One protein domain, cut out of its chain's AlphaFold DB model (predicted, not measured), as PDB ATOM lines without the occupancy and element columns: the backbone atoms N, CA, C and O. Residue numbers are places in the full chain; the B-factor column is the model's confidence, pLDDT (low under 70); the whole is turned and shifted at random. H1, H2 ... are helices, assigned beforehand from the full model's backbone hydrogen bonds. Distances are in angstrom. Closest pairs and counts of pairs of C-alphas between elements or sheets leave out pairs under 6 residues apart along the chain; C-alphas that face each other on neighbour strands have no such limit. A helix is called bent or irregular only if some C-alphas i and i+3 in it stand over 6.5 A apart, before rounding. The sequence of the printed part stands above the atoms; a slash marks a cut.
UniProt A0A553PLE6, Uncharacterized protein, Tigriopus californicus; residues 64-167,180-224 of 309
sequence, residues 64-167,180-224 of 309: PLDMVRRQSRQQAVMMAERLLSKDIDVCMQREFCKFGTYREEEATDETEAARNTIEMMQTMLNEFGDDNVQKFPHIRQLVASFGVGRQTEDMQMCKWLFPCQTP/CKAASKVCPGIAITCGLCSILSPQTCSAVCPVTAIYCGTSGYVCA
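This is residues 64 to 167 and 180 to 224 of the 309 residues of an uncharacterized protein of Tigriopus californicus (UniProt A0A553PLE6). Two helical parts sit next to each other, a cluster of H2, H3, H4 and H5 in which H4 touches the other three, and a hairpin of H6 and H7 whose H6 comes close to H2 and H3, while the long helix H1 runs side by side with H6, opposite ways, and also reaches H4. H1 meets H4 through its later residues, 81 to 85, and H7 lies beyond H6, away from H1. The printed part has 149 residues with seven named helices, H1 to H7 in order along the chain, and no named strand; the class is all helix. It is compact, with a radius of gyration of the C-alphas of 15.5 A and spans of 50 by 38 by 33 A.

H1, residues 64 to 87, begins at C-alpha 64 (38.854, -16.781, 31.110) and is 34.7 A long. H2 is residues 90 to 101, 16.9 A. H3, residues 109 to 128, is 28.9 A long. H4, residues 137 to 152, begins at C-alpha 137 (15.041, -6.606, 16.654) and is 22.3 A long. H5 is residues 155 to 161, 10.2 A. H6, residues 180 to 200, is 29.9 A long, with a kink of 33 degrees near residue 187. H7, residues 202 to 222, is 29.1 A long, with a kink of 37 degrees near residue 209, and ends at C-alpha 222 (34.720, 9.430, -4.413). H6 and H7 are only just irregular: C-alphas 185 and 188 are 6.6 A apart, and C-alphas 204 and 207 are 6.55 A apart.

H4 is the hub and touches four helices. It touches H2 at a steep tilt of 38 degrees, the same way; their closest C-alphas, Gly 100 and Gly 149, are 4.2 A apart. H3 touches H4 with residues 118 to 122 alone, closest at the C-alphas of Ile 118 and Val 143, 5.9 A. H5 touches H4 only at the corner, with the C-alphas of Gly 149 and Cys 158 closest at 6.5 A. H1 and H4 touch about perpendicular, at 77 degrees, closest at the C-alphas of Leu 84 and His 138, 6.2 A. H1 and H6 touch at a shallow tilt of 14 degrees, opposite ways, closest at the C-alphas of Ala 80 and Ile 192, 6.1 A. H6 and H7 form a hairpin, closest at the C-alphas of Cys 194 and Cys 209, 5.4 A. H1 and H7 are apart. Every O i to N i+4 pair is within hydrogen-bond range in H2, H3, H4 and H5; the counts are 19 of 20 in H1 and 13 of 17 in both H6 and H7.

The two C-alphas farthest apart, those of Pro 64 and Pro 167, are 51.8 A apart. Residues 168 to 179 are not printed, and C-alphas 167 and 180 stand 14.5 A apart across this cut, within the link from H5 to H6. Of the links that are printed whole, none is long. Mean pLDDT of the printed part is 85.4, and residues 166 to 167 are under 70.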
ATOM      1  N   PRO A  64      39.062 -18.219  31.309       73.44
ATOM      2  CA  PRO A  64      38.854 -16.781  31.110       73.44
ATOM      3  C   PRO A  64      38.680 -16.368  29.645       73.44
ATOM      4  O   PRO A  64      37.952 -15.417  29.364       73.44
ATOM      5  N   LEU A  65      39.332 -17.061  28.708       78.25
ATOM      6  CA  LEU A  65      39.332 -16.666  27.300       78.25
ATOM      7  C   LEU A  65      37.956 -16.865  26.653       78.25
ATOM      8  O   LEU A  65      37.522 -16.005  25.887       78.25
ATOM      9  N   ASP A  66      37.219 -17.910  27.035       81.00
ATOM     10  CA  ASP A  66      35.839 -18.116  26.581       81.00
ATOM     11  C   ASP A  66      34.883 -17.043  27.109       81.00
ATOM     12  O   ASP A  66      34.023 -16.555  26.372       81.00
ATOM     13  N   MET A  67      35.047 -16.621  28.367       82.00
ATOM     14  CA  MET A  67      34.258 -15.524  28.933       82.00
ATOM     15  C   MET A  67      34.547 -14.203  28.210       82.00
ATOM     16  O   MET A  67      33.607 -13.514  27.808       82.00
ATOM     17  N   VAL A  68      35.825 -13.873  27.995       82.62
ATOM     18  CA  VAL A  68      36.235 -12.663  27.261       82.62
ATOM     19  C   VAL A  68      35.715 -12.704  25.825       82.62
ATOM     20  O   VAL A  68      35.185 -11.708  25.335       82.62
ATOM     21  N   ARG A  69      35.788 -13.863  25.163       80.94
ATOM     22  CA  ARG A  69      35.274 -14.046  23.803       80.94
ATOM     23  C   ARG A  69      33.758 -13.895  23.741       80.94
ATOM     24  O   ARG A  69      33.249 -13.256  22.828       80.94
ATOM     25  N   ARG A  70      33.017 -14.434  24.712       83.44
ATOM     26  CA  ARG A  70      31.560 -14.235  24.798       83.44
ATOM     27  C   ARG A  70      31.203 -12.771  25.025       83.44
ATOM     28  O   ARG A  70      30.316 -12.261  24.347       83.44
ATOM     29  N   GLN A  71      31.907 -12.084  25.924       85.00
ATOM     30  CA  GLN A  71      31.677 -10.662  26.184       85.00
ATOM     31  C   GLN A  71      31.996  -9.794  24.964       85.00
ATOM     32  O   GLN A  71      31.195  -8.927  24.618       85.00
ATOM     33  N   SER A  72      33.112 -10.050  24.274       82.38
ATOM     34  CA  SER A  72      33.478  -9.297  23.071       82.38
ATOM     35  C   SER A  72      32.477  -9.521  21.938       82.38
ATOM     36  O   SER A  72      32.036  -8.555  21.316       82.38
ATOM     37  N   ARG A  73      32.027 -10.766  21.729       83.25
ATOM     38  CA  ARG A  73      30.949 -11.091  20.783       83.25
ATOM     39  C   ARG A  73      29.660 -10.363  21.136       83.25
ATOM     40  O   ARG A  73      29.085  -9.705  20.278       83.25
ATOM     41  N   GLN A  74      29.236 -10.417  22.397       86.31
ATOM     42  CA  GLN A  74      28.018  -9.748  22.850       86.31
ATOM     43  C   GLN A  74      28.083  -8.231  22.635       86.31
ATOM     44  O   GLN A  74      27.118  -7.633  22.157       86.31
ATOM     45  N   GLN A  75      29.217  -7.602  22.949       85.94
ATOM     46  CA  GLN A  75      29.425  -6.176  22.695       85.94
ATOM     47  C   GLN A  75      29.403  -5.852  21.202       85.94
ATOM     48  O   GLN A  75      28.788  -4.862  20.807       85.94
ATOM     49  N   ALA A  76      30.011  -6.698  20.370       84.69
ATOM     50  CA  ALA A  76      30.008  -6.515  18.928       84.69
ATOM     51  C   ALA A  76      28.586  -6.598  18.347       84.69
ATOM     52  O   ALA A  76      28.209  -5.741  17.550       84.69
ATOM     53  N   VAL A  77      27.764  -7.547  18.809       87.44
ATOM     54  CA  VAL A  77      26.352  -7.645  18.397       87.44
ATOM     55  C   VAL A  77      25.546  -6.436  18.867       87.44
ATOM     56  O   VAL A  77      24.787  -5.875  18.084       87.44
ATOM     57  N   MET A  78      25.746  -5.968  20.103       89.00
ATOM     58  CA  MET A  78      25.086  -4.745  20.583       89.00
ATOM     59  C   MET A  78      25.471  -3.510  19.758       89.00
ATOM     60  O   MET A  78      24.628  -2.647  19.511       89.00
ATOM     61  N   MET A  79      26.727  -3.412  19.318       86.38
ATOM     62  CA  MET A  79      27.166  -2.333  18.429       86.38
ATOM     63  C   MET A  79      26.553  -2.462  17.034       86.38
ATOM     64  O   MET A  79      26.043  -1.474  16.512       86.38
ATOM     65  N   ALA A  80      26.544  -3.665  16.457       86.56
ATOM     66  CA  ALA A  80      25.917  -3.930  15.165       86.56
ATOM     67  C   ALA A  80      24.423  -3.587  15.182       86.56
ATOM     68  O   ALA A  80      23.945  -2.888  14.294       86.56
ATOM     69  N   GLU A  81      23.711  -3.988  16.232       90.88
ATOM     70  CA  GLU A  81      22.300  -3.663  16.433       90.88
ATOM     71  C   GLU A  81      22.070  -2.149  16.521       90.88
ATOM     72  O   GLU A  81      21.143  -1.628  15.908       90.88
ATOM     73  N   ARG A  82      22.932  -1.410  17.234       90.12
ATOM     74  CA  ARG A  82      22.849   0.059  17.288       90.12
ATOM     75  C   ARG A  82      23.109   0.714  15.937       90.12
ATOM     76  O   ARG A  82      22.469   1.717  15.631       90.12
ATOM     77  N   LEU A  83      24.037   0.188  15.145       86.12
ATOM     78  CA  LEU A  83      24.305   0.711  13.805       86.12
ATOM     79  C   LEU A  83      23.122   0.430  12.872       86.12
ATOM     80  O   LEU A  83      22.607   1.348  12.241       86.12
ATOM     81  N   LEU A  84      22.601  -0.798  12.893       88.12
ATOM     82  CA  LEU A  84      21.393  -1.161  12.155       88.12
ATOM     83  C   LEU A  84      20.185  -0.332  12.603       88.12
ATOM     84  O   LEU A  84      19.413   0.102  11.765       88.12
ATOM     85  N   SER A  85      20.043  -0.005  13.889       90.50
ATOM     86  CA  SER A  85      18.921   0.823  14.355       90.50
ATOM     87  C   SER A  85      18.880   2.231  13.750       90.50
ATOM     88  O   SER A  85      17.822   2.857  13.730       90.50
ATOM     89  N   LYS A  86      20.023   2.740  13.271       84.81
ATOM     90  CA  LYS A  86      20.112   4.049  12.613       84.81
ATOM     91  C   LYS A  86      19.915   3.953  11.105       84.81
ATOM     92  O   LYS A  86      19.282   4.836  10.535       84.81
ATOM     93  N   ASP A  87      20.439   2.888  10.498       75.25
ATOM     94  CA  ASP A  87      20.639   2.801   9.047       75.25
ATOM     95  C   ASP A  87      19.811   1.696   8.361       75.25
ATOM     96  O   ASP A  87      19.885   1.542   7.137       75.25
ATOM     97  N   ILE A  88      19.034   0.891   9.102       78.75
ATOM     98  CA  ILE A  88      18.217  -0.183   8.520       78.75
ATOM     99  C   ILE A  88      16.963   0.395   7.859       78.75
ATOM    100  O   ILE A  88      15.854   0.432   8.387       78.75
ATOM    101  N   ASP A  89      17.151   0.848   6.630       85.12
ATOM    102  CA  ASP A  89      16.039   1.199   5.767       85.12
ATOM    103  C   ASP A  89      15.274  -0.067   5.355       85.12
ATOM    104  O   ASP A  89      15.856  -1.138   5.144       85.12
ATOM    105  N   VAL A  90      13.982   0.094   5.053       90.75
ATOM    106  CA  VAL A  90      13.169  -0.903   4.323       90.75
ATOM    107  C   VAL A  90      13.895  -1.396   3.055       90.75
ATOM    108  O   VAL A  90      13.714  -2.526   2.610       90.75
ATOM    109  N   CYS A  91      14.797  -0.582   2.499       90.00
ATOM    110  CA  CYS A  91      15.576  -0.920   1.306       90.00
ATOM    111  C   CYS A  91      16.701  -1.880   1.556       90.00
ATOM    112  O   CYS A  91      16.948  -2.732   0.709       90.00
ATOM    113  N   MET A  92      17.336  -1.794   2.716       88.62
ATOM    114  CA  MET A  92      18.304  -2.802   3.094       88.62
ATOM    115  C   MET A  92      17.601  -4.158   3.230       88.62
ATOM    116  O   MET A  92      18.048  -5.138   2.642       88.62
ATOM    117  N   GLN A  93      16.438  -4.201   3.891       92.88
ATOM    118  CA  GLN A  93      15.645  -5.432   4.029       92.88
ATOM    119  C   GLN A  93      15.250  -6.023   2.670       92.88
ATOM    120  O   GLN A  93      15.354  -7.237   2.476       92.88
ATOM    121  N   ARG A  94      14.866  -5.167   1.713       94.12
ATOM    122  CA  ARG A  94      14.564  -5.563   0.332       94.12
ATOM    123  C   ARG A  94      15.764  -6.179  -0.382       94.12
ATOM    124  O   ARG A  94      15.590  -7.194  -1.048       94.12
ATOM    125  N   GLU A  95      16.950  -5.583  -0.271       91.12
ATOM    126  CA  GLU A  95      18.167  -6.132  -0.888       91.12
ATOM    127  C   GLU A  95      18.538  -7.488  -0.279       91.12
ATOM    128  O   GLU A  95      18.776  -8.440  -1.015       91.12
ATOM    129  N   PHE A  96      18.459  -7.638   1.047       93.06
ATOM    130  CA  PHE A  96      18.652  -8.943   1.689       93.06
ATOM    131  C   PHE A  96      17.603  -9.975   1.259       93.06
ATOM    132  O   PHE A  96      17.942 -11.135   1.033       93.06
ATOM    133  N   CYS A  97      16.350  -9.561   1.070       96.62
ATOM    134  CA  CYS A  97      15.324 -10.431   0.503       96.62
ATOM    135  C   CYS A  97      15.690 -10.863  -0.925       96.62
ATOM    136  O   CYS A  97      15.668 -12.055  -1.217       96.62
ATOM    137  N   LYS A  98      16.114  -9.932  -1.796       94.69
ATOM    138  CA  LYS A  98      16.587 -10.255  -3.154       94.69
ATOM    139  C   LYS A  98      17.758 -11.240  -3.117       94.69
ATOM    140  O   LYS A  98      17.726 -12.222  -3.852       94.69
ATOM    141  N   PHE A  99      18.739 -11.044  -2.232       93.75
ATOM    142  CA  PHE A  99      19.848 -11.990  -2.073       93.75
ATOM    143  C   PHE A  99      19.384 -13.398  -1.691       93.75
ATOM    144  O   PHE A  99      19.954 -14.377  -2.165       93.75
ATOM    145  N   GLY A 100      18.317 -13.504  -0.897       95.56
ATOM    146  CA  GLY A 100      17.695 -14.781  -0.560       95.56
ATOM    147  C   GLY A 100      17.033 -15.491  -1.745       95.56
ATOM    148  O   GLY A 100      16.896 -16.707  -1.692       95.56
ATOM    149  N   THR A 101      16.644 -14.774  -2.806       96.31
ATOM    150  CA  THR A 101      15.980 -15.379  -3.981       96.31
ATOM    151  C   THR A 101      16.942 -16.079  -4.943       96.31
ATOM    152  O   THR A 101      16.501 -16.920  -5.719       96.31
ATOM    153  N   TYR A 102      18.245 -15.768  -4.894       94.44
ATOM    154  CA  TYR A 102      19.228 -16.403  -5.774       94.44
ATOM    155  C   TYR A 102      19.508 -17.843  -5.350       94.44
ATOM    156  O   TYR A 102      19.788 -18.138  -4.181       94.44
ATOM    157  N   ARG A 103      19.490 -18.741  -6.336       92.69
ATOM    158  CA  ARG A 103      19.900 -20.137  -6.165       92.69
ATOM    159  C   ARG A 103      21.416 -20.242  -6.045       92.69
ATOM    160  O   ARG A 103      22.148 -19.350  -6.459       92.69
ATOM    161  N   GLU A 104      21.897 -21.349  -5.484       88.75
ATOM    162  CA  GLU A 104      23.339 -21.593  -5.326       88.75
ATOM    163  C   GLU A 104      24.093 -21.588  -6.662       88.75
ATOM    164  O   GLU A 104      25.226 -21.130  -6.712       88.75
ATOM    165  N   GLU A 105      23.442 -22.010  -7.746       90.81
ATOM    166  CA  GLU A 105      24.020 -22.032  -9.097       90.81
ATOM    167  C   GLU A 105      24.223 -20.629  -9.696       90.81
ATOM    168  O   GLU A 105      25.094 -20.438 -10.541       90.81
ATOM    169  N   GLU A 106      23.441 -19.644  -9.251       88.50
ATOM    170  CA  GLU A 106      23.497 -18.252  -9.718       88.50
ATOM    171  C   GLU A 106      24.223 -17.339  -8.720       88.50
ATOM    172  O   GLU A 106      24.173 -16.112  -8.835       88.50
ATOM    173  N   ALA A 107      24.872 -17.927  -7.712       83.50
ATOM    174  CA  ALA A 107      25.510 -17.171  -6.656       83.50
ATOM    175  C   ALA A 107      26.723 -16.398  -7.198       83.50
ATOM    176  O   ALA A 107      27.713 -16.976  -7.641       83.50
ATOM    177  N   THR A 108      26.650 -15.069  -7.146       85.31
ATOM    178  CA  THR A 108      27.818 -14.194  -7.289       85.31
ATOM    179  C   THR A 108      28.562 -14.089  -5.955       85.31
ATOM    180  O   THR A 108      27.963 -14.308  -4.897       85.31
ATOM    181  N   ASP A 109      29.828 -13.657  -5.976       80.88
ATOM    182  CA  ASP A 109      30.628 -13.392  -4.764       80.88
ATOM    183  C   ASP A 109      29.878 -12.503  -3.744       80.88
ATOM    184  O   ASP A 109      29.992 -12.672  -2.529       80.88
ATOM    185  N   GLU A 110      29.054 -11.570  -4.232       76.94
ATOM    186  CA  GLU A 110      28.221 -10.684  -3.410       76.94
ATOM    187  C   GLU A 110      27.091 -11.443  -2.698       76.94
ATOM    188  O   GLU A 110      26.842 -11.226  -1.510       76.94
ATOM    189  N   THR A 111      26.417 -12.357  -3.404       83.50
ATOM    190  CA  THR A 111      25.355 -13.189  -2.816       83.50
ATOM    191  C   THR A 111      25.909 -14.175  -1.790       83.50
ATOM    192  O   THR A 111      25.274 -14.401  -0.757       83.50
ATOM    193  N   GLU A 112      27.105 -14.720  -2.025       84.69
ATOM    194  CA  GLU A 112      27.781 -15.606  -1.078       84.69
ATOM    195  C   GLU A 112      28.176 -14.841   0.189       84.69
ATOM    196  O   GLU A 112      27.883 -15.284   1.303       84.69
ATOM    197  N   ALA A 113      28.738 -13.638   0.038       81.25
ATOM    198  CA  ALA A 113      29.032 -12.762   1.166       81.25
ATOM    199  C   ALA A 113      27.767 -12.440   1.984       81.25
ATOM    200  O   ALA A 113      27.786 -12.516   3.217       81.25
ATOM    201  N   ALA A 114      26.647 -12.138   1.318       84.25
ATOM    202  CA  ALA A 114      25.371 -11.893   1.986       84.25
ATOM    203  C   ALA A 114      24.854 -13.135   2.735       84.25
ATOM    204  O   ALA A 114      24.409 -13.021   3.880       84.25
ATOM    205  N   ARG A 115      24.957 -14.326   2.135       89.62
ATOM    206  CA  ARG A 115      24.558 -15.596   2.763       89.62
ATOM    207  C   ARG A 115      25.384 -15.881   4.016       89.62
ATOM    208  O   ARG A 115      24.803 -16.107   5.077       89.62
ATOM    209  N   ASN A 116      26.707 -15.767   3.913       86.69
ATOM    210  CA  ASN A 116      27.627 -15.953   5.037       86.69
ATOM    211  C   ASN A 116      27.333 -14.955   6.167       86.69
ATOM    212  O   ASN A 116      27.354 -15.306   7.345       86.69
ATOM    213  N   THR A 117      26.989 -13.713   5.817       85.56
ATOM    214  CA  THR A 117      26.587 -12.683   6.786       85.56
ATOM    215  C   THR A 117      25.325 -13.078   7.554       85.56
ATOM    216  O   THR A 117      25.276 -12.949   8.779       85.56
ATOM    217  N   ILE A 118      24.296 -13.571   6.859       91.69
ATOM    218  CA  ILE A 118      23.034 -13.981   7.486       91.69
ATOM    219  C   ILE A 118      23.209 -15.236   8.341       91.69
ATOM    220  O   ILE A 118      22.680 -15.281   9.450       91.69
ATOM    221  N   GLU A 119      23.972 -16.225   7.880       90.94
ATOM    222  CA  GLU A 119      24.293 -17.423   8.667       90.94
ATOM    223  C   GLU A 119      25.021 -17.060   9.968       90.94
ATOM    224  O   GLU A 119      24.729 -17.577  11.051       90.94
ATOM    225  N   MET A 120      25.921 -16.088   9.885       85.50
ATOM    226  CA  MET A 120      26.629 -15.563  11.035       85.50
ATOM    227  C   MET A 120      25.687 -14.854  12.021       85.50
ATOM    228  O   MET A 120      25.763 -15.093  13.227       85.50
ATOM    229  N   MET A 121      24.748 -14.043  11.524       88.31
ATOM    230  CA  MET A 121      23.703 -13.425  12.352       88.31
ATOM    231  C   MET A 121      22.770 -14.467  12.983       88.31
ATOM    232  O   MET A 121      22.406 -14.335  14.150       88.31
ATOM    233  N   GLN A 122      22.410 -15.527  12.256       91.62
ATOM    234  CA  GLN A 122      21.618 -16.642  12.788       91.62
ATOM    235  C   GLN A 122      22.363 -17.372  13.905       91.62
ATOM    236  O   GLN A 122      21.798 -17.610  14.970       91.62
ATOM    237  N   THR A 123      23.647 -17.666  13.693       89.12
ATOM    238  CA  THR A 123      24.506 -18.297  14.701       89.12
ATOM    239  C   THR A 123      24.575 -17.444  15.964       89.12
ATOM    240  O   THR A 123      24.420 -17.971  17.062       89.12
ATOM    241  N   MET A 124      24.712 -16.121  15.830       85.00
ATOM    242  CA  MET A 124      24.665 -15.208  16.976       85.00
ATOM    243  C   MET A 124      23.330 -15.280  17.717       85.00
ATOM    244  O   MET A 124      23.318 -15.412  18.938       85.00
ATOM    245  N   LEU A 125      22.205 -15.203  17.000       89.38
ATOM    246  CA  LEU A 125      20.877 -15.274  17.618       89.38
ATOM    247  C   LEU A 125      20.679 -16.597  18.373       89.38
ATOM    248  O   LEU A 125      20.140 -16.588  19.478       89.38
ATOM    249  N   ASN A 126      21.192 -17.703  17.827       90.81
ATOM    250  CA  ASN A 126      21.162 -19.014  18.471       90.81
ATOM    251  C   ASN A 126      22.082 -19.084  19.707       90.81
ATOM    252  O   ASN A 126      21.689 -19.657  20.721       90.81
ATOM    253  N   GLU A 127      23.280 -18.481  19.660       88.00
ATOM    254  CA  GLU A 127      24.221 -18.445  20.795       88.00
ATOM    255  C   GLU A 127      23.660 -17.671  22.000       88.00
ATOM    256  O   GLU A 127      23.916 -18.046  23.147       88.00
ATOM    257  N   PHE A 128      22.898 -16.597  21.766       85.81
ATOM    258  CA  PHE A 128      22.327 -15.789  22.848       85.81
ATOM    259  C   PHE A 128      21.010 -16.346  23.408       85.81
ATOM    260  O   PHE A 128      20.592 -15.904  24.477       85.81
ATOM    261  N   GLY A 129      20.385 -17.332  22.764       85.62
ATOM    262  CA  GLY A 129      19.167 -17.983  23.250       85.62
ATOM    263  C   GLY A 129      17.906 -17.110  23.206       85.62
ATOM    264  O   GLY A 129      17.946 -15.901  22.947       85.62
ATOM    265  N   ASP A 130      16.765 -17.745  23.488       81.81
ATOM    266  CA  ASP A 130      15.440 -17.147  23.299       81.81
ATOM    267  C   ASP A 130      15.170 -15.931  24.202       81.81
ATOM    268  O   ASP A 130      14.473 -14.995  23.815       81.81
ATOM    269  N   ASP A 131      15.795 -15.866  25.377       80.62
ATOM    270  CA  ASP A 131      15.627 -14.744  26.310       80.62
ATOM    271  C   ASP A 131      16.185 -13.422  25.752       80.62
ATOM    272  O   ASP A 131      15.780 -12.327  26.153       80.62
ATOM    273  N   ASN A 132      17.110 -13.506  24.793       79.12
ATOM    274  CA  ASN A 132      17.726 -12.351  24.146       79.12
ATOM    275  C   ASN A 132      17.073 -12.008  22.795       79.12
ATOM    276  O   ASN A 132      17.494 -11.061  22.130       79.12
ATOM    277  N   VAL A 133      15.993 -12.698  22.420       75.12
ATOM    278  CA  VAL A 133      15.246 -12.492  21.166       75.12
ATOM    279  C   VAL A 133      14.646 -11.087  21.052       75.12
ATOM    280  O   VAL A 133      14.463 -10.575  19.943       75.12
ATOM    281  N   GLN A 134      14.371 -10.438  22.184       86.25
ATOM    282  CA  GLN A 134      13.909  -9.048  22.225       86.25
ATOM    283  C   GLN A 134      15.048  -8.021  22.145       86.25
ATOM    284  O   GLN A 134      14.783  -6.854  21.872       86.25
ATOM    285  N   LYS A 135      16.308  -8.423  22.364       90.31
ATOM    286  CA  LYS A 135      17.443  -7.485  22.412       90.31
ATOM    287  C   LYS A 135      17.950  -7.059  21.037       90.31
ATOM    288  O   LYS A 135      18.606  -6.026  20.957       90.31
ATOM    289  N   PHE A 136      17.655  -7.828  19.988       93.12
ATOM    290  CA  PHE A 136      18.208  -7.616  18.645       93.12
ATOM    291  C   PHE A 136      17.126  -7.578  17.545       93.12
ATOM    292  O   PHE A 136      17.122  -8.428  16.648       93.12
ATOM    293  N   PRO A 137      16.135  -6.665  17.623       94.00
ATOM    294  CA  PRO A 137      15.041  -6.606  16.654       94.00
ATOM    295  C   PRO A 137      15.502  -6.348  15.213       94.00
ATOM    296  O   PRO A 137      14.938  -6.949  14.297       94.00
ATOM    297  N   HIS A 138      16.515  -5.509  14.983       93.69
ATOM    298  CA  HIS A 138      16.927  -5.129  13.627       93.69
ATOM    299  C   HIS A 138      17.709  -6.250  12.937       93.69
ATOM    300  O   HIS A 138      17.425  -6.570  11.780       93.69
ATOM    301  N   ILE A 139      18.619  -6.923  13.651       92.94
ATOM    302  CA  ILE A 139      19.289  -8.129  13.132       92.94
ATOM    303  C   ILE A 139      18.251  -9.197  12.755       92.94
ATOM    304  O   ILE A 139      18.321  -9.785  11.676       92.94
ATOM    305  N   ARG A 140      17.235  -9.415  13.602       93.50
ATOM    306  CA  ARG A 140      16.164 -10.385  13.318       93.50
ATOM    307  C   ARG A 140      15.344 -10.022  12.088       93.50
ATOM    308  O   ARG A 140      15.011 -10.917  11.318       93.50
ATOM    309  N   GLN A 141      15.025  -8.745  11.891       94.38
ATOM    310  CA  GLN A 141      14.321  -8.289  10.689       94.38
ATOM    311  C   GLN A 141      15.124  -8.581   9.418       94.38
ATOM    312  O   GLN A 141      14.548  -9.036   8.433       94.38
ATOM    313  N   LEU A 142      16.443  -8.384   9.455       93.56
ATOM    314  CA  LEU A 142      17.336  -8.664   8.329       93.56
ATOM    315  C   LEU A 142      17.406 -10.168   8.004       93.56
ATOM    316  O   LEU A 142      17.275 -10.579   6.852       93.56
ATOM    317  N   VAL A 143      17.559 -11.004   9.036       94.88
ATOM    318  CA  VAL A 143      17.547 -12.471   8.897       94.88
ATOM    319  C   VAL A 143      16.194 -12.954   8.370       94.88
ATOM    320  O   VAL A 143      16.141 -13.834   7.509       94.88
ATOM    321  N   ALA A 144      15.098 -12.366   8.850       96.12
ATOM    322  CA  ALA A 144      13.753 -12.695   8.398       96.12
ATOM    323  C   ALA A 144      13.526 -12.294   6.934       96.12
ATOM    324  O   ALA A 144      12.981 -13.095   6.179       96.12
ATOM    325  N   SER A 145      13.968 -11.106   6.504       96.06
ATOM    326  CA  SER A 145      13.796 -10.670   5.113       96.06
ATOM    327  C   SER A 145      14.559 -11.568   4.137       96.06
ATOM    328  O   SER A 145      13.999 -11.962   3.114       96.06
ATOM    329  N   PHE A 146      15.781 -11.983   4.485       96.31
ATOM    330  CA  PHE A 146      16.530 -12.985   3.720       96.31
ATOM    331  C   PHE A 146      15.816 -14.346   3.690       96.31
ATOM    332  O   PHE A 146      15.709 -14.973   2.636       96.31
ATOM    333  N   GLY A 147      15.284 -14.790   4.835       96.94
ATOM    334  CA  GLY A 147      14.518 -16.034   4.939       96.94
ATOM    335  C   GLY A 147      13.277 -16.050   4.043       96.94
ATOM    336  O   GLY A 147      13.010 -17.054   3.387       96.94
ATOM    337  N   VAL A 148      12.560 -14.927   3.950       97.38
ATOM    338  CA  VAL A 148      11.426 -14.767   3.027       97.38
ATOM    339  C   VAL A 148      11.876 -14.874   1.570       97.38
ATOM    340  O   VAL A 148      11.234 -15.573   0.786       97.38
ATOM    341  N   GLY A 149      12.989 -14.234   1.206       96.88
ATOM    342  CA  GLY A 149      13.581 -14.374  -0.126       96.88
ATOM    343  C   GLY A 149      13.870 -15.832  -0.483       96.88
ATOM    344  O   GLY A 149      13.454 -16.309  -1.535       96.88
ATOM    345  N   ARG A 150      14.484 -16.569   0.451       96.88
ATOM    346  CA  ARG A 150      14.774 -18.002   0.292       96.88
ATOM    347  C   ARG A 150      13.541 -18.884   0.155       96.88
ATOM    348  O   ARG A 150      13.605 -19.888  -0.540       96.88
ATOM    349  N   GLN A 151      12.458 -18.575   0.864       97.31
ATOM    350  CA  GLN A 151      11.238 -19.387   0.817       97.31
ATOM    351  C   GLN A 151      10.418 -19.133  -0.445       97.31
ATOM    352  O   GLN A 151       9.746 -20.035  -0.933       97.31
ATOM    353  N   THR A 152      10.431 -17.895  -0.929       97.00
ATOM    354  CA  THR A 152       9.599 -17.474  -2.056       97.00
ATOM    355  C   THR A 152      10.277 -17.738  -3.394       97.00
ATOM    356  O   THR A 152       9.575 -17.998  -4.364       97.00
ATOM    357  N   GLU A 153      11.613 -17.652  -3.447       96.31
ATOM    358  CA  GLU A 153      12.407 -17.667  -4.687       96.31
ATOM    359  C   GLU A 153      11.910 -16.642  -5.735       96.31
ATOM    360  O   GLU A 153      12.238 -16.736  -6.916       96.31
ATOM    361  N   ASP A 154      11.129 -15.634  -5.320       95.88
ATOM    362  CA  ASP A 154      10.504 -14.654  -6.211       95.88
ATOM    363  C   ASP A 154      10.906 -13.229  -5.826       95.88
ATOM    364  O   ASP A 154      10.509 -12.669  -4.796       95.88
ATOM    365  N   MET A 155      11.664 -12.596  -6.722       93.38
ATOM    366  CA  MET A 155      12.089 -11.210  -6.576       93.38
ATOM    367  C   MET A 155      10.916 -10.234  -6.457       93.38
ATOM    368  O   MET A 155      11.058  -9.214  -5.778       93.38
ATOM    369  N   GLN A 156       9.783 -10.491  -7.120       95.25
ATOM    370  CA  GLN A 156       8.615  -9.601  -7.079       95.25
ATOM    371  C   GLN A 156       7.997  -9.569  -5.683       95.25
ATOM    372  O   GLN A 156       7.613  -8.494  -5.214       95.25
ATOM    373  N   MET A 157       8.004 -10.707  -4.982       96.06
ATOM    374  CA  MET A 157       7.530 -10.797  -3.604       96.06
ATOM    375  C   MET A 157       8.342  -9.882  -2.681       96.06
ATOM    376  O   MET A 157       7.772  -9.109  -1.909       96.06
ATOM    377  N   CYS A 158       9.670  -9.865  -2.835       96.38
ATOM    378  CA  CYS A 158      10.539  -8.953  -2.092       96.38
ATOM    379  C   CYS A 158      10.231  -7.473  -2.369       96.38
ATOM    380  O   CYS A 158      10.309  -6.653  -1.455       96.38
ATOM    381  N   LYS A 159       9.870  -7.103  -3.609       95.19
ATOM    382  CA  LYS A 159       9.490  -5.712  -3.936       95.19
ATOM    383  C   LYS A 159       8.181  -5.304  -3.271       95.19
ATOM    384  O   LYS A 159       8.046  -4.150  -2.873       95.19
ATOM    385  N   TRP A 160       7.233  -6.233  -3.191       95.44
ATOM    386  CA  TRP A 160       5.916  -5.981  -2.625       95.44
ATOM    387  C   TRP A 160       5.954  -5.903  -1.095       95.44
ATOM    388  O   TRP A 160       5.370  -4.991  -0.516       95.44
ATOM    389  N   LEU A 161       6.696  -6.806  -0.450       96.06
ATOM    390  CA  LEU A 161       6.846  -6.839   1.009       96.06
ATOM    391  C   LEU A 161       7.675  -5.677   1.558       96.06
ATOM    392  O   LEU A 161       7.383  -5.171   2.639       96.06
ATOM    393  N   PHE A 162       8.694  -5.247   0.812       95.38
ATOM    394  CA  PHE A 162       9.615  -4.197   1.234       95.38
ATOM    395  C   PHE A 162       9.588  -3.042   0.227       95.38
ATOM    396  O   PHE A 162      10.508  -2.895  -0.584       95.38
ATOM    397  N   PRO A 163       8.523  -2.217   0.230       91.56
ATOM    398  CA  PRO A 163       8.384  -1.131  -0.722       91.56
ATOM    399  C   PRO A 163       9.465  -0.083  -0.475       91.56
ATOM    400  O   PRO A 163       9.525   0.556   0.575       91.56
ATOM    401  N   CYS A 164      10.308   0.122  -1.482       86.50
ATOM    402  CA  CYS A 164      11.356   1.121  -1.426       86.50
ATOM    403  C   CYS A 164      11.103   2.282  -2.347       86.50
ATOM    404  O   CYS A 164      11.154   2.151  -3.567       86.50
ATOM    405  N   GLN A 165      10.927   3.452  -1.737       73.62
ATOM    406  CA  GLN A 165      10.914   4.734  -2.425       73.62
ATOM    407  C   GLN A 165      12.347   5.145  -2.767       73.62
ATOM    408  O   GLN A 165      12.845   6.189  -2.357       73.62
ATOM    409  N   THR A 166      13.065   4.301  -3.499       63.19
ATOM    410  CA  THR A 166      14.263   4.752  -4.195       63.19
ATOM    411  C   THR A 166      13.790   5.331  -5.521       63.19
ATOM    412  O   THR A 166      13.349   4.555  -6.368       63.19
ATOM    413  N   PRO A 167      13.864   6.656  -5.745       52.03
ATOM    414  CA  PRO A 167      13.289   7.282  -6.938       52.03
ATOM    415  C   PRO A 167      13.931   6.864  -8.279       52.03
ATOM    416  O   PRO A 167      13.631   7.472  -9.296       52.03
ATOM    417  N   CYS A 180      27.437   5.697  -6.673       71.56
ATOM    418  CA  CYS A 180      27.701   6.149  -5.306       71.56
ATOM    419  C   CYS A 180      26.555   5.890  -4.325       71.56
ATOM    420  O   CYS A 180      26.771   5.589  -3.157       71.56
ATOM    421  N   LYS A 181      25.323   5.979  -4.831       71.00
ATOM    422  CA  LYS A 181      24.091   5.795  -4.070       71.00
ATOM    423  C   LYS A 181      23.817   4.339  -3.685       71.00
ATOM    424  O   LYS A 181      23.181   4.104  -2.665       71.00
ATOM    425  N   ALA A 182      24.249   3.376  -4.496       70.88
ATOM    426  CA  ALA A 182      24.146   1.959  -4.160       70.88
ATOM    427  C   ALA A 182      25.249   1.574  -3.165       70.88
ATOM    428  O   ALA A 182      24.964   0.988  -2.122       70.88
ATOM    429  N   ALA A 183      26.487   2.001  -3.437       73.31
ATOM    430  CA  ALA A 183      27.622   1.737  -2.557       73.31
ATOM    431  C   ALA A 183      27.401   2.314  -1.147       73.31
ATOM    432  O   ALA A 183      27.631   1.616  -0.163       73.31
ATOM    433  N   SER A 184      26.866   3.535  -1.023       73.94
ATOM    434  CA  SER A 184      26.620   4.157   0.286       73.94
ATOM    435  C   SER A 184      25.598   3.415   1.152       73.94
ATOM    436  O   SER A 184      25.674   3.507   2.373       73.94
ATOM    437  N   LYS A 185      24.674   2.655   0.550       73.06
ATOM    438  CA  LYS A 185      23.689   1.850   1.288       73.06
ATOM    439  C   LYS A 185      24.225   0.488   1.715       73.06
ATOM    440  O   LYS A 185      23.847  -0.014   2.768       73.06
ATOM    441  N   VAL A 186      25.094  -0.111   0.906       72.56
ATOM    442  CA  VAL A 186      25.621  -1.462   1.154       72.56
ATOM    443  C   VAL A 186      26.853  -1.421   2.067       72.56
ATOM    444  O   VAL A 186      27.010  -2.265   2.950       72.56
ATOM    445  N   CYS A 187      27.703  -0.406   1.914       79.44
ATOM    446  CA  CYS A 187      28.952  -0.278   2.655       79.44
ATOM    447  C   CYS A 187      28.853  -0.265   4.188       79.44
ATOM    448  O   CYS A 187      29.692  -0.925   4.805       79.44
ATOM    449  N   PRO A 188      27.876   0.396   4.841       78.69
ATOM    450  CA  PRO A 188      27.736   0.277   6.293       78.69
ATOM    451  C   PRO A 188      27.429  -1.166   6.718       78.69
ATOM    452  O   PRO A 188      28.024  -1.656   7.675       78.69
ATOM    453  N   GLY A 189      26.598  -1.890   5.960       74.62
ATOM    454  CA  GLY A 189      26.308  -3.303   6.221       74.62
ATOM    455  C   GLY A 189      27.552  -4.189   6.115       74.62
ATOM    456  O   GLY A 189      27.809  -5.017   6.994       74.62
ATOM    457  N   ILE A 190      28.378  -3.974   5.085       79.50
ATOM    458  CA  ILE A 190      29.612  -4.750   4.927       79.50
ATOM    459  C   ILE A 190      30.650  -4.386   5.997       79.50
ATOM    460  O   ILE A 190      31.293  -5.277   6.547       79.50
ATOM    461  N   ALA A 191      30.791  -3.108   6.356       83.19
ATOM    462  CA  ALA A 191      31.712  -2.689   7.413       83.19
ATOM    463  C   ALA A 191      31.368  -3.341   8.764       83.19
ATOM    464  O   ALA A 191      32.256  -3.855   9.448       83.19
ATOM    465  N   ILE A 192      30.076  -3.389   9.113       80.69
ATOM    466  CA  ILE A 192      29.584  -4.066  10.322       80.69
ATOM    467  C   ILE A 192      29.904  -5.558  10.265       80.69
ATOM    468  O   ILE A 192      30.465  -6.113  11.211       80.69
ATOM    469  N   THR A 193      29.587  -6.193   9.137       78.00
ATOM    470  CA  THR A 193      29.854  -7.617   8.919       78.00
ATOM    471  C   THR A 193      31.335  -7.907   9.083       78.00
ATOM    472  O   THR A 193      31.693  -8.816   9.816       78.00
ATOM    473  N   CYS A 194      32.210  -7.100   8.491       82.50
ATOM    474  CA  CYS A 194      33.646  -7.294   8.594       82.50
ATOM    475  C   CYS A 194      34.198  -7.110  10.005       82.50
ATOM    476  O   CYS A 194      35.048  -7.897  10.436       82.50
ATOM    477  N   GLY A 195      33.663  -6.145  10.756       81.44
ATOM    478  CA  GLY A 195      33.953  -6.007  12.181       81.44
ATOM    479  C   GLY A 195      33.576  -7.274  12.950       81.44
ATOM    480  O   GLY A 195      34.411  -7.853  13.642       81.44
ATOM    481  N   LEU A 196      32.353  -7.770  12.760       74.06
ATOM    482  CA  LEU A 196      31.883  -8.990  13.414       74.06
ATOM    483  C   LEU A 196      32.687 -10.230  12.977       74.06
ATOM    484  O   LEU A 196      33.006 -11.091  13.799       74.06
ATOM    485  N   CYS A 197      33.020 -10.324  11.691       79.44
ATOM    486  CA  CYS A 197      33.668 -11.473  11.062       79.44
ATOM    487  C   CYS A 197      35.071 -11.653  11.654       79.44
ATOM    488  O   CYS A 197      35.446 -12.758  12.044       79.44
ATOM    489  N   SER A 198      35.798 -10.551  11.864       79.69
ATOM    490  CA  SER A 198      37.108 -10.574  12.525       79.69
ATOM    491  C   SER A 198      37.073 -11.145  13.953       79.69
ATOM    492  O   SER A 198      38.040 -11.767  14.390       79.69
ATOM    493  N   ILE A 199      35.948 -10.996  14.665       76.25
ATOM    494  CA  ILE A 199      35.778 -11.462  16.050       76.25
ATOM    495  C   ILE A 199      35.327 -12.929  16.093       76.25
ATOM    496  O   ILE A 199      35.757 -13.696  16.964       76.25
ATOM    497  N   LEU A 200      34.450 -13.342  15.172       76.56
ATOM    498  CA  LEU A 200      33.963 -14.721  15.137       76.56
ATOM    499  C   LEU A 200      34.959 -15.672  14.472       76.56
ATOM    500  O   LEU A 200      35.286 -16.699  15.076       76.56
ATOM    501  N   SER A 201      35.473 -15.289  13.303       75.50
ATOM    502  CA  SER A 201      36.191 -16.166  12.373       75.50
ATOM    503  C   SER A 201      37.351 -15.439  11.674       75.50
ATOM    504  O   SER A 201      37.350 -15.285  10.455       75.50
ATOM    505  N   PRO A 202      38.404 -15.017  12.396       76.44
ATOM    506  CA  PRO A 202      39.477 -14.201  11.818       76.44
ATOM    507  C   PRO A 202      40.187 -14.851  10.619       76.44
ATOM    508  O   PRO A 202      40.683 -14.143   9.746       76.44
ATOM    509  N   GLN A 203      40.217 -16.188  10.543       73.50
ATOM    510  CA  GLN A 203      40.891 -16.903   9.457       73.50
ATOM    511  C   GLN A 203      40.244 -16.643   8.089       73.50
ATOM    512  O   GLN A 203      40.956 -16.309   7.146       73.50
ATOM    513  N   THR A 204      38.916 -16.722   7.979       76.81
ATOM    514  CA  THR A 204      38.203 -16.541   6.700       76.81
ATOM    515  C   THR A 204      38.027 -15.065   6.345       76.81
ATOM    516  O   THR A 204      38.125 -14.673   5.184       76.81
ATOM    517  N   CYS A 205      37.842 -14.217   7.353       81.06
ATOM    518  CA  CYS A 205      37.528 -12.803   7.157       81.06
ATOM    519  C   CYS A 205      38.755 -11.951   6.807       81.06
ATOM    520  O   CYS A 205      38.610 -10.870   6.235       81.06
ATOM    521  N   SER A 206      39.962 -12.429   7.129       79.00
ATOM    522  CA  SER A 206      41.214 -11.696   6.892       79.00
ATOM    523  C   SER A 206      41.489 -11.390   5.416       79.00
ATOM    524  O   SER A 206      42.125 -10.383   5.125       79.00
ATOM    525  N   ALA A 207      40.986 -12.206   4.485       79.56
ATOM    526  CA  ALA A 207      41.166 -11.981   3.052       79.56
ATOM    527  C   ALA A 207      40.084 -11.069   2.448       79.56
ATOM    528  O   ALA A 207      40.385 -10.232   1.601       79.56
ATOM    529  N   VAL A 208      38.831 -11.211   2.891       77.19
ATOM    530  CA  VAL A 208      37.682 -10.505   2.296       77.19
ATOM    531  C   VAL A 208      37.583  -9.077   2.825       77.19
ATOM    532  O   VAL A 208      37.436  -8.125   2.059       77.19
ATOM    533  N   CYS A 209      37.743  -8.898   4.135       86.00
ATOM    534  CA  CYS A 209      37.461  -7.621   4.775       86.00
ATOM    535  C   CYS A 209      38.367  -6.455   4.391       86.00
ATOM    536  O   CYS A 209      37.843  -5.354   4.230       86.00
ATOM    537  N   PRO A 210      39.682  -6.635   4.185       84.62
ATOM    538  CA  PRO A 210      40.524  -5.554   3.686       84.62
ATOM    539  C   PRO A 210      40.110  -5.112   2.282       84.62
ATOM    540  O   PRO A 210      40.042  -3.916   2.016       84.62
ATOM    541  N   VAL A 211      39.775  -6.058   1.398       83.31
ATOM    542  CA  VAL A 211      39.352  -5.753   0.023       83.31
ATOM    543  C   VAL A 211      38.055  -4.962   0.043       83.31
ATOM    544  O   VAL A 211      37.954  -3.924  -0.614       83.31
ATOM    545  N   THR A 212      37.085  -5.386   0.853       82.94
ATOM    546  CA  THR A 212      35.817  -4.666   0.929       82.94
ATOM    547  C   THR A 212      35.931  -3.339   1.665       82.94
ATOM    548  O   THR A 212      35.278  -2.376   1.273       82.94
ATOM    549  N   ALA A 213      36.799  -3.234   2.673       83.44
ATOM    550  CA  ALA A 213      37.101  -1.966   3.330       83.44
ATOM    551  C   ALA A 213      37.751  -0.973   2.359       83.44
ATOM    552  O   ALA A 213      37.383   0.198   2.355       83.44
ATOM    553  N   ILE A 214      38.658  -1.429   1.489       84.38
ATOM    554  CA  ILE A 214      39.239  -0.589   0.433       84.38
ATOM    555  C   ILE A 214      38.160  -0.194  -0.578       84.38
ATOM    556  O   ILE A 214      38.062   0.978  -0.936       84.38
ATOM    557  N   TYR A 215      37.317  -1.132  -1.008       83.06
ATOM    558  CA  TYR A 215      36.232  -0.854  -1.949       83.06
ATOM    559  C   TYR A 215      35.234   0.173  -1.393       83.06
ATOM    560  O   TYR A 215      34.943   1.180  -2.040       83.06
ATOM    561  N   CYS A 216      34.770  -0.019  -0.161       84.00
ATOM    562  CA  CYS A 216      33.849   0.897   0.500       84.00
ATOM    563  C   CYS A 216      34.504   2.211   0.928       84.00
ATOM    564  O   CYS A 216      33.863   3.256   0.853       84.00
ATOM    565  N   GLY A 217      35.777   2.189   1.317       83.62
ATOM    566  CA  GLY A 217      36.539   3.384   1.671       83.62
ATOM    567  C   GLY A 217      36.813   4.273   0.460       83.62
ATOM    568  O   GLY A 217      36.563   5.476   0.504       83.62
ATOM    569  N   THR A 218      37.254   3.685  -0.655       81.75
ATOM    570  CA  THR A 218      37.476   4.422  -1.911       81.75
ATOM    571  C   THR A 218      36.164   4.910  -2.511       81.75
ATOM    572  O   THR A 218      36.085   6.066  -2.927       81.75
ATOM    573  N   SER A 219      35.108   4.091  -2.471       80.25
ATOM    574  CA  SER A 219      33.765   4.519  -2.873       80.25
ATOM    575  C   SER A 219      33.273   5.670  -1.998       80.25
ATOM    576  O   SER A 219      32.824   6.678  -2.526       80.25
ATOM    577  N   GLY A 220      33.430   5.594  -0.673       80.12
ATOM    578  CA  GLY A 220      33.063   6.680   0.238       80.12
ATOM    579  C   GLY A 220      33.805   7.988  -0.057       80.12
ATOM    580  O   GLY A 220      33.193   9.053  -0.027       80.12
ATOM    581  N   TYR A 221      35.089   7.908  -0.415       81.00
ATOM    582  CA  TYR A 221      35.892   9.084  -0.756       81.00
ATOM    583  C   TYR A 221      35.456   9.738  -2.074       81.00
ATOM    584  O   TYR A 221      35.337  10.958  -2.161       81.00
ATOM    585  N   VAL A 222      35.175   8.932  -3.102       81.44
ATOM    586  CA  VAL A 222      34.720   9.430  -4.413       81.44
ATOM    587  C   VAL A 222      33.280   9.951  -4.349       81.44
ATOM    588  O   VAL A 222      32.899  10.837  -5.109       81.44
ATOM    589  N   CYS A 223      32.490   9.423  -3.420       76.19
ATOM    590  CA  CYS A 223      31.078   9.730  -3.252       76.19
ATOM    591  C   CYS A 223      30.804  10.736  -2.135       76.19
ATOM    592  O   CYS A 223      29.662  10.812  -1.672       76.19
ATOM    593  N   ALA A 224      31.825  11.489  -1.704       72.44
ATOM    594  CA  ALA A 224      31.653  12.577  -0.756       72.44
ATOM    595  C   ALA A 224      30.458  13.427  -1.215       72.44
ATOM    596  O   ALA A 224      30.439  13.846  -2.379       72.44
TER     597      ALA A 224